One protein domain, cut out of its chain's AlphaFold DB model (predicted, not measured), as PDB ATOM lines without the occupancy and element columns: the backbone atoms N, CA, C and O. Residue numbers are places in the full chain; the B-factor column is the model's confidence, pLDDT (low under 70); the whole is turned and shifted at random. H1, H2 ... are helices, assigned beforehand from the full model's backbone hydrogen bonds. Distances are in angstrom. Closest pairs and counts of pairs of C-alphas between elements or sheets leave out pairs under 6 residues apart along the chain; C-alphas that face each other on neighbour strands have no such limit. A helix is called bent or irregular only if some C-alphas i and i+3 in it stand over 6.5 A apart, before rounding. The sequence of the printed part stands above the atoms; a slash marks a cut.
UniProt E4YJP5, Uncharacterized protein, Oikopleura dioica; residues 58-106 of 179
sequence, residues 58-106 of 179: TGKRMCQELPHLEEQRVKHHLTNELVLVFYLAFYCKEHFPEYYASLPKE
ATOM      1  N   THR A  58     -22.630  48.735  21.513       82.62
ATOM      2  CA  THR A  58     -23.135  49.031  20.163       82.62
ATOM      3  C   THR A  58     -22.921  47.841  19.231       82.62
ATOM      4  O   THR A  58     -21.968  47.087  19.413       82.62
ATOM      5  N   GLY A  59     -23.766  47.698  18.198       80.69
ATOM      6  CA  GLY A  59     -23.644  46.657  17.157       80.69
ATOM      7  C   GLY A  59     -22.213  46.489  16.647       80.69
ATOM      8  O   GLY A  59     -21.635  45.409  16.715       80.69
ATOM      9  N   LYS A  60     -21.600  47.606  16.236       82.12
ATOM     10  CA  LYS A  60     -20.218  47.650  15.745       82.12
ATOM     11  C   LYS A  60     -19.210  47.134  16.773       82.12
ATOM     12  O   LYS A  60     -18.343  46.349  16.415       82.12
ATOM     13  N   ARG A  61     -19.312  47.573  18.030       83.25
ATOM     14  CA  ARG A  61     -18.384  47.160  19.087       83.25
ATOM     15  C   ARG A  61     -18.527  45.675  19.410       83.25
ATOM     16  O   ARG A  61     -17.524  44.977  19.486       83.25
ATOM     17  N   MET A  62     -19.759  45.190  19.537       86.94
ATOM     18  CA  MET A  62     -20.032  43.776  19.805       86.94
ATOM     19  C   MET A  62     -19.447  42.878  18.708       86.94
ATOM     20  O   MET A  62     -18.795  41.884  19.007       86.94
ATOM     21  N   CYS A  63     -19.592  43.274  17.443       84.75
ATOM     22  CA  CYS A  63     -19.003  42.574  16.303       84.75
ATOM     23  C   CYS A  63     -17.466  42.663  16.236       84.75
ATOM     24  O   CYS A  63     -16.828  41.770  15.687       84.75
ATOM     25  N   GLN A  64     -16.854  43.718  16.784       85.88
ATOM     26  CA  GLN A  64     -15.393  43.828  16.896       85.88
ATOM     27  C   GLN A  64     -14.830  42.928  18.001       85.88
ATOM     28  O   GLN A  64     -13.784  42.315  17.814       85.88
ATOM     29  N   GLU A  65     -15.515  42.853  19.141       84.94
ATOM     30  CA  GLU A  65     -15.118  42.005  20.272       84.94
ATOM     31  C   GLU A  65     -15.364  40.517  19.984       84.94
ATOM     32  O   GLU A  65     -14.613  39.660  20.447       84.94
ATOM     33  N   LEU A  66     -16.371  40.211  19.162       85.44
ATOM     34  CA  LEU A  66     -16.693  38.868  18.696       85.44
ATOM     35  C   LEU A  66     -16.793  38.835  17.162       85.44
ATOM     36  O   LEU A  66     -17.894  38.910  16.615       85.44
ATOM     37  N   PRO A  67     -15.676  38.640  16.440       84.56
ATOM     38  CA  PRO A  67     -15.676  38.612  14.974       84.56
ATOM     39  C   PRO A  67     -16.618  37.563  14.365       84.56
ATOM     40  O   PRO A  67     -17.176  37.777  13.293       84.56
ATOM     41  N   HIS A  68     -16.863  36.449  15.061       85.50
ATOM     42  CA  HIS A  68     -17.827  35.447  14.603       85.50
ATOM     43  C   HIS A  68     -19.279  35.955  14.637       85.50
ATOM     44  O   HIS A  68     -20.085  35.549  13.806       85.50
ATOM     45  N   LEU A  69     -19.630  36.888  15.538       84.31
ATOM     46  CA  LEU A  69     -20.942  37.547  15.501       84.31
ATOM     47  C   LEU A  69     -21.108  38.383  14.233       84.31
ATOM     48  O   LEU A  69     -22.209  38.421  13.692       84.31
ATOM     49  N   GLU A  70     -20.039  39.003  13.727       86.88
ATOM     50  CA  GLU A  70     -20.088  39.734  12.456       86.88
ATOM     51  C   GLU A  70     -20.346  38.792  11.279       86.88
ATOM     52  O   GLU A  70     -21.190  39.076  10.429       86.88
ATOM     53  N   GLU A  71     -19.681  37.636  11.265       85.94
ATOM     54  CA  GLU A  71     -19.914  36.595  10.263       85.94
ATOM     55  C   GLU A  71     -21.383  36.138  10.267       85.94
ATOM     56  O   GLU A  71     -22.033  36.129   9.219       85.94
ATOM     57  N   GLN A  72     -21.940  35.837  11.447       83.31
ATOM     58  CA  GLN A  72     -23.349  35.453  11.579       83.31
ATOM     59  C   GLN A  72     -24.297  36.597  11.202       83.31
ATOM     60  O   GLN A  72     -25.308  36.363  10.538       83.31
ATOM     61  N   ARG A  73     -23.968  37.841  11.573       85.00
ATOM     62  CA  ARG A  73     -24.759  39.032  11.241       85.00
ATOM     63  C   ARG A  73     -24.883  39.210   9.737       85.00
ATOM     64  O   ARG A  73     -25.984  39.456   9.255       85.00
ATOM     65  N   VAL A  74     -23.782  39.062   9.001       86.12
ATOM     66  CA  VAL A  74     -23.776  39.163   7.536       86.12
ATOM     67  C   VAL A  74     -24.502  37.975   6.912       86.12
ATOM     68  O   VAL A  74     -25.391  38.173   6.088       86.12
ATOM     69  N   LYS A  75     -24.172  36.749   7.334       86.44
ATOM     70  CA  LYS A  75     -24.730  35.511   6.772       86.44
ATOM     71  C   LYS A  75     -26.243  35.392   6.953       86.44
ATOM     72  O   LYS A  75     -26.929  34.898   6.063       86.44
ATOM     73  N   HIS A  76     -26.754  35.821   8.104       85.50
ATOM     74  CA  HIS A  76     -28.164  35.693   8.474       85.50
ATOM     75  C   HIS A  76     -28.916  37.027   8.469       85.50
ATOM     76  O   HIS A  76     -30.061  37.074   8.911       85.50
ATOM     77  N   HIS A  77     -28.290  38.100   7.974       85.94
ATOM     78  CA  HIS A  77     -28.859  39.450   7.940       85.94
ATOM     79  C   HIS A  77     -29.428  39.899   9.297       85.94
ATOM     80  O   HIS A  77     -30.515  40.473   9.373       85.94
ATOM     81  N   LEU A  78     -28.703  39.616  10.384       84.44
ATOM     82  CA  LEU A  78     -29.165  39.943  11.731       84.44
ATOM     83  C   LEU A  78     -29.190  41.458  11.932       84.44
ATOM     84  O   LEU A  78     -28.258  42.177  11.558       84.44
ATOM     85  N   THR A  79     -30.247  41.937  12.580       86.19
ATOM     86  CA  THR A  79     -30.321  43.326  13.028       86.19
ATOM     87  C   THR A  79     -29.421  43.541  14.249       86.19
ATOM     88  O   THR A  79     -29.029  42.588  14.930       86.19
ATOM     89  N   ASN A  80     -29.085  44.796  14.551       84.25
ATOM     90  CA  ASN A  80     -28.233  45.114  15.702       84.25
ATOM     91  C   ASN A  80     -28.868  44.680  17.034       84.25
ATOM     92  O   ASN A  80     -28.152  44.332  17.969       84.25
ATOM     93  N   GLU A  81     -30.198  44.668  17.112       86.56
ATOM     94  CA  GLU A  81     -30.963  44.199  18.265       86.56
ATOM     95  C   GLU A  81     -30.754  42.698  18.490       86.56
ATOM     96  O   GLU A  81     -30.503  42.274  19.615       86.56
ATOM     97  N   LEU A  82     -30.784  41.894  17.422       84.69
ATOM     98  CA  LEU A  82     -30.513  40.458  17.523       84.69
ATOM     99  C   LEU A  82     -29.053  40.187  17.889       84.69
ATOM    100  O   LEU A  82     -28.783  39.326  18.723       84.69
ATOM    101  N   VAL A  83     -28.112  40.955  17.331       85.69
ATOM    102  CA  VAL A  83     -26.694  40.889  17.721       85.69
ATOM    103  C   VAL A  83     -26.529  41.182  19.213       85.69
ATOM    104  O   VAL A  83     -25.824  40.443  19.896       85.69
ATOM    105  N   LEU A  84     -27.220  42.202  19.736       87.69
ATOM    106  CA  LEU A  84     -27.212  42.525  21.163       87.69
ATOM    107  C   LEU A  84     -27.761  41.376  22.013       87.69
ATOM    108  O   LEU A  84     -27.162  41.044  23.031       87.69
ATOM    109  N   VAL A  85     -28.855  40.735  21.594       86.19
ATOM    110  CA  VAL A  85     -29.421  39.577  22.306       86.19
ATOM    111  C   VAL A  85     -28.417  38.424  22.371       86.19
ATOM    112  O   VAL A  85     -28.182  37.886  23.452       86.19
ATOM    113  N   PHE A  86     -27.782  38.070  21.251       84.69
ATOM    114  CA  PHE A  86     -26.771  37.008  21.225       84.69
ATOM    115  C   PHE A  86     -25.558  37.348  22.090       84.69
ATOM    116  O   PHE A  86     -25.090  36.520  22.872       84.69
ATOM    117  N   TYR A  87     -25.080  38.583  21.991       87.44
ATOM    118  CA  TYR A  87     -23.966  39.066  22.789       87.44
ATOM    119  C   TYR A  87     -24.286  39.025  24.297       87.44
ATOM    120  O   TYR A  87     -23.481  38.552  25.100       87.44
ATOM    121  N   LEU A  88     -25.488  39.455  24.697       86.69
ATOM    122  CA  LEU A  88     -25.945  39.391  26.087       86.69
ATOM    123  C   LEU A  88     -26.061  37.952  26.599       86.69
ATOM    124  O   LEU A  88     -25.665  37.682  27.732       86.69
ATOM    125  N   ALA A  89     -26.579  37.038  25.776       83.94
ATOM    126  CA  ALA A  89     -26.799  35.645  26.156       83.94
ATOM    127  C   ALA A  89     -25.494  34.856  26.343       83.94
ATOM    128  O   ALA A  89     -25.406  34.041  27.260       83.94
ATOM    129  N   PHE A  90     -24.495  35.098  25.490       82.19
ATOM    130  CA  PHE A  90     -23.311  34.237  25.403       82.19
ATOM    131  C   PHE A  90     -22.011  34.867  25.904       82.19
ATOM    132  O   PHE A  90     -21.081  34.132  26.206       82.19
ATOM    133  N   TYR A  91     -21.928  36.196  26.005       83.94
ATOM    134  CA  TYR A  91     -20.658  36.882  26.273       83.94
ATOM    135  C   TYR A  91     -20.723  37.818  27.478       83.94
ATOM    136  O   TYR A  91     -19.831  37.839  28.326       83.94
ATOM    137  N   CYS A  92     -21.808  38.584  27.594       84.12
ATOM    138  CA  CYS A  92     -21.905  39.659  28.579       84.12
ATOM    139  C   CYS A  92     -21.763  39.174  30.031       84.12
ATOM    140  O   CYS A  92     -21.158  39.867  30.843       84.12
ATOM    141  N   LYS A  93     -22.244  37.969  30.356       84.94
ATOM    142  CA  LYS A  93     -22.124  37.402  31.706       84.94
ATOM    143  C   LYS A  93     -20.671  37.221  32.161       84.94
ATOM    144  O   LYS A  93     -20.390  37.418  33.338       84.94
ATOM    145  N   GLU A  94     -19.773  36.837  31.257       84.44
ATOM    146  CA  GLU A  94     -18.366  36.564  31.582       84.44
ATOM    147  C   GLU A  94     -17.508  37.830  31.511       84.44
ATOM    148  O   GLU A  94     -16.616  38.022  32.334       84.44
ATOM    149  N   HIS A  95     -17.805  38.720  30.563       82.44
ATOM    150  CA  HIS A  95     -16.970  39.888  30.271       82.44
ATOM    151  C   HIS A  95     -17.460  41.197  30.903       82.44
ATOM    152  O   HIS A  95     -16.672  42.123  31.087       82.44
ATOM    153  N   PHE A  96     -18.746  41.281  31.255       81.44
ATOM    154  CA  PHE A  96     -19.373  42.435  31.911       81.44
ATOM    155  C   PHE A  96     -20.304  41.976  33.049       81.44
ATOM    156  O   PHE A  96     -21.506  42.273  33.032       81.44
ATOM    157  N   PRO A  97     -19.779  41.230  34.040       82.38
ATOM    158  CA  PRO A  97     -20.595  40.557  35.046       82.38
ATOM    159  C   PRO A  97     -21.429  41.529  35.886       82.38
ATOM    160  O   PRO A  97     -22.566  41.213  36.233       82.38
ATOM    161  N   GLU A  98     -20.925  42.730  36.175       79.69
ATOM    162  CA  GLU A  98     -21.649  43.739  36.953       79.69
ATOM    163  C   GLU A  98     -22.834  44.310  36.176       79.69
ATOM    164  O   GLU A  98     -23.920  44.481  36.734       79.69
ATOM    165  N   TYR A  99     -22.640  44.579  34.881       82.38
ATOM    166  CA  TYR A  99     -23.718  45.035  34.010       82.38
ATOM    167  C   TYR A  99     -24.773  43.938  33.870       82.38
ATOM    168  O   TYR A  99     -25.948  44.191  34.132       82.38
ATOM    169  N   TYR A 100     -24.356  42.706  33.562       84.88
ATOM    170  CA  TYR A 100     -25.257  41.564  33.423       84.88
ATOM    171  C   TYR A 100     -26.059  41.297  34.708       84.88
ATOM    172  O   TYR A 100     -27.274  41.126  34.655       84.88
ATOM    173  N   ALA A 101     -25.412  41.339  35.878       85.38
ATOM    174  CA  ALA A 101     -26.072  41.167  37.174       85.38
ATOM    175  C   ALA A 101     -27.042  42.310  37.526       85.38
ATOM    176  O   ALA A 101     -27.917  42.138  38.379       85.38
ATOM    177  N   SER A 102     -26.891  43.481  36.902       84.44
ATOM    178  CA  SER A 102     -27.779  44.625  37.120       84.44
ATOM    179  C   SER A 102     -29.081  44.557  36.317       84.44
ATOM    180  O   SER A 102     -30.045  45.228  36.705       84.44
ATOM    181  N   LEU A 103     -29.116  43.750  35.246       86.38
ATOM    182  CA  LEU A 103     -30.272  43.600  34.364       86.38
ATOM    183  C   LEU A 103     -31.446  42.923  35.089       86.38
ATOM    184  O   LEU A 103     -31.242  42.037  35.927       86.38
ATOM    185  N   PRO A 104     -32.694  43.313  34.776       85.44
ATOM    186  CA  PRO A 104     -33.865  42.608  35.275       85.44
ATOM    187  C   PRO A 104     -33.902  41.182  34.710       85.44
ATOM    188  O   PRO A 104     -33.569  40.942  33.551       85.44
ATOM    189  N   LYS A 105     -34.313  40.226  35.549       83.25
ATOM    190  CA  LYS A 105     -34.445  38.811  35.162       83.25
ATOM    191  C   LYS A 105     -35.754  38.522  34.430       83.25
ATOM    192  O   LYS A 105     -35.838  37.567  33.666       83.25
ATOM    193  N   GLU A 106     -36.762  39.348  34.680       81.50
ATOM    194  CA  GLU A 106     -38.111  39.209  34.153       81.50
ATOM    195  C   GLU A 106     -38.605  40.562  33.657       81.50
ATOM    196  O   GLU A 106     -38.270  41.610  34.219       81.50
TER     197      GLU A 106
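AT A GLANCE: This is residues 58 to 106 of the 179 residues of an uncharacterized protein of Oikopleura dioica (UniProt E4YJP5). H1 and H2 make a corner near the first part of a long kinked helix, H3, and short H4 packs on H3's residues 88 to 93 toward the other end. The 49 printed residues include four named helices, H1 to H4 in order, and no named strand: all helix. The whole is only just compact, close to loose, radius of gyration of the C-alphas 11.1 A, spanning 31 by 21 by 15 A.

HOW THE PARTS SIT: H1, residues 59 to 65, and H2, residues 67 to 75, touch only at the corner; their closest C-alphas, Cys 63 and Glu 70, are 4.9 A apart. H1 touches H3, residues 80 to 95, with H3's residues 80 to 87 alone, closest C-alphas Gly 59 and Asn 80, 5.1 A. H2 and H3 are close but not clearly touching, closest C-alphas Leu 69 and Val 83, 7.0 A. H4, residues 97 to 102, touches H3 at a steep tilt of 62 degrees, opposite ways, closest C-alphas Lys 93 and Tyr 100, 5.5 A. Every O i to N i+4 pair is within hydrogen-bond range in H1, H2 and H4; in H3, 9 of 12.

IN THESE COORDINATES: H1 begins at C-alpha 59 (-23.644, 46.657, 17.157). H3, 19.1 A long, has a kink of 52 degrees near residue 89 and is irregular, C-alphas 90 and 93 being 7.2 A apart. H4 ends at C-alpha 102 (-27.779, 44.625, 37.120).

THE WHOLE: The C-alphas farthest apart, Lys 75 and Ser 102, are 31.8 A apart. The printed part has no cut, its three links are tight, and no printed residue is under 70 in pLDDT.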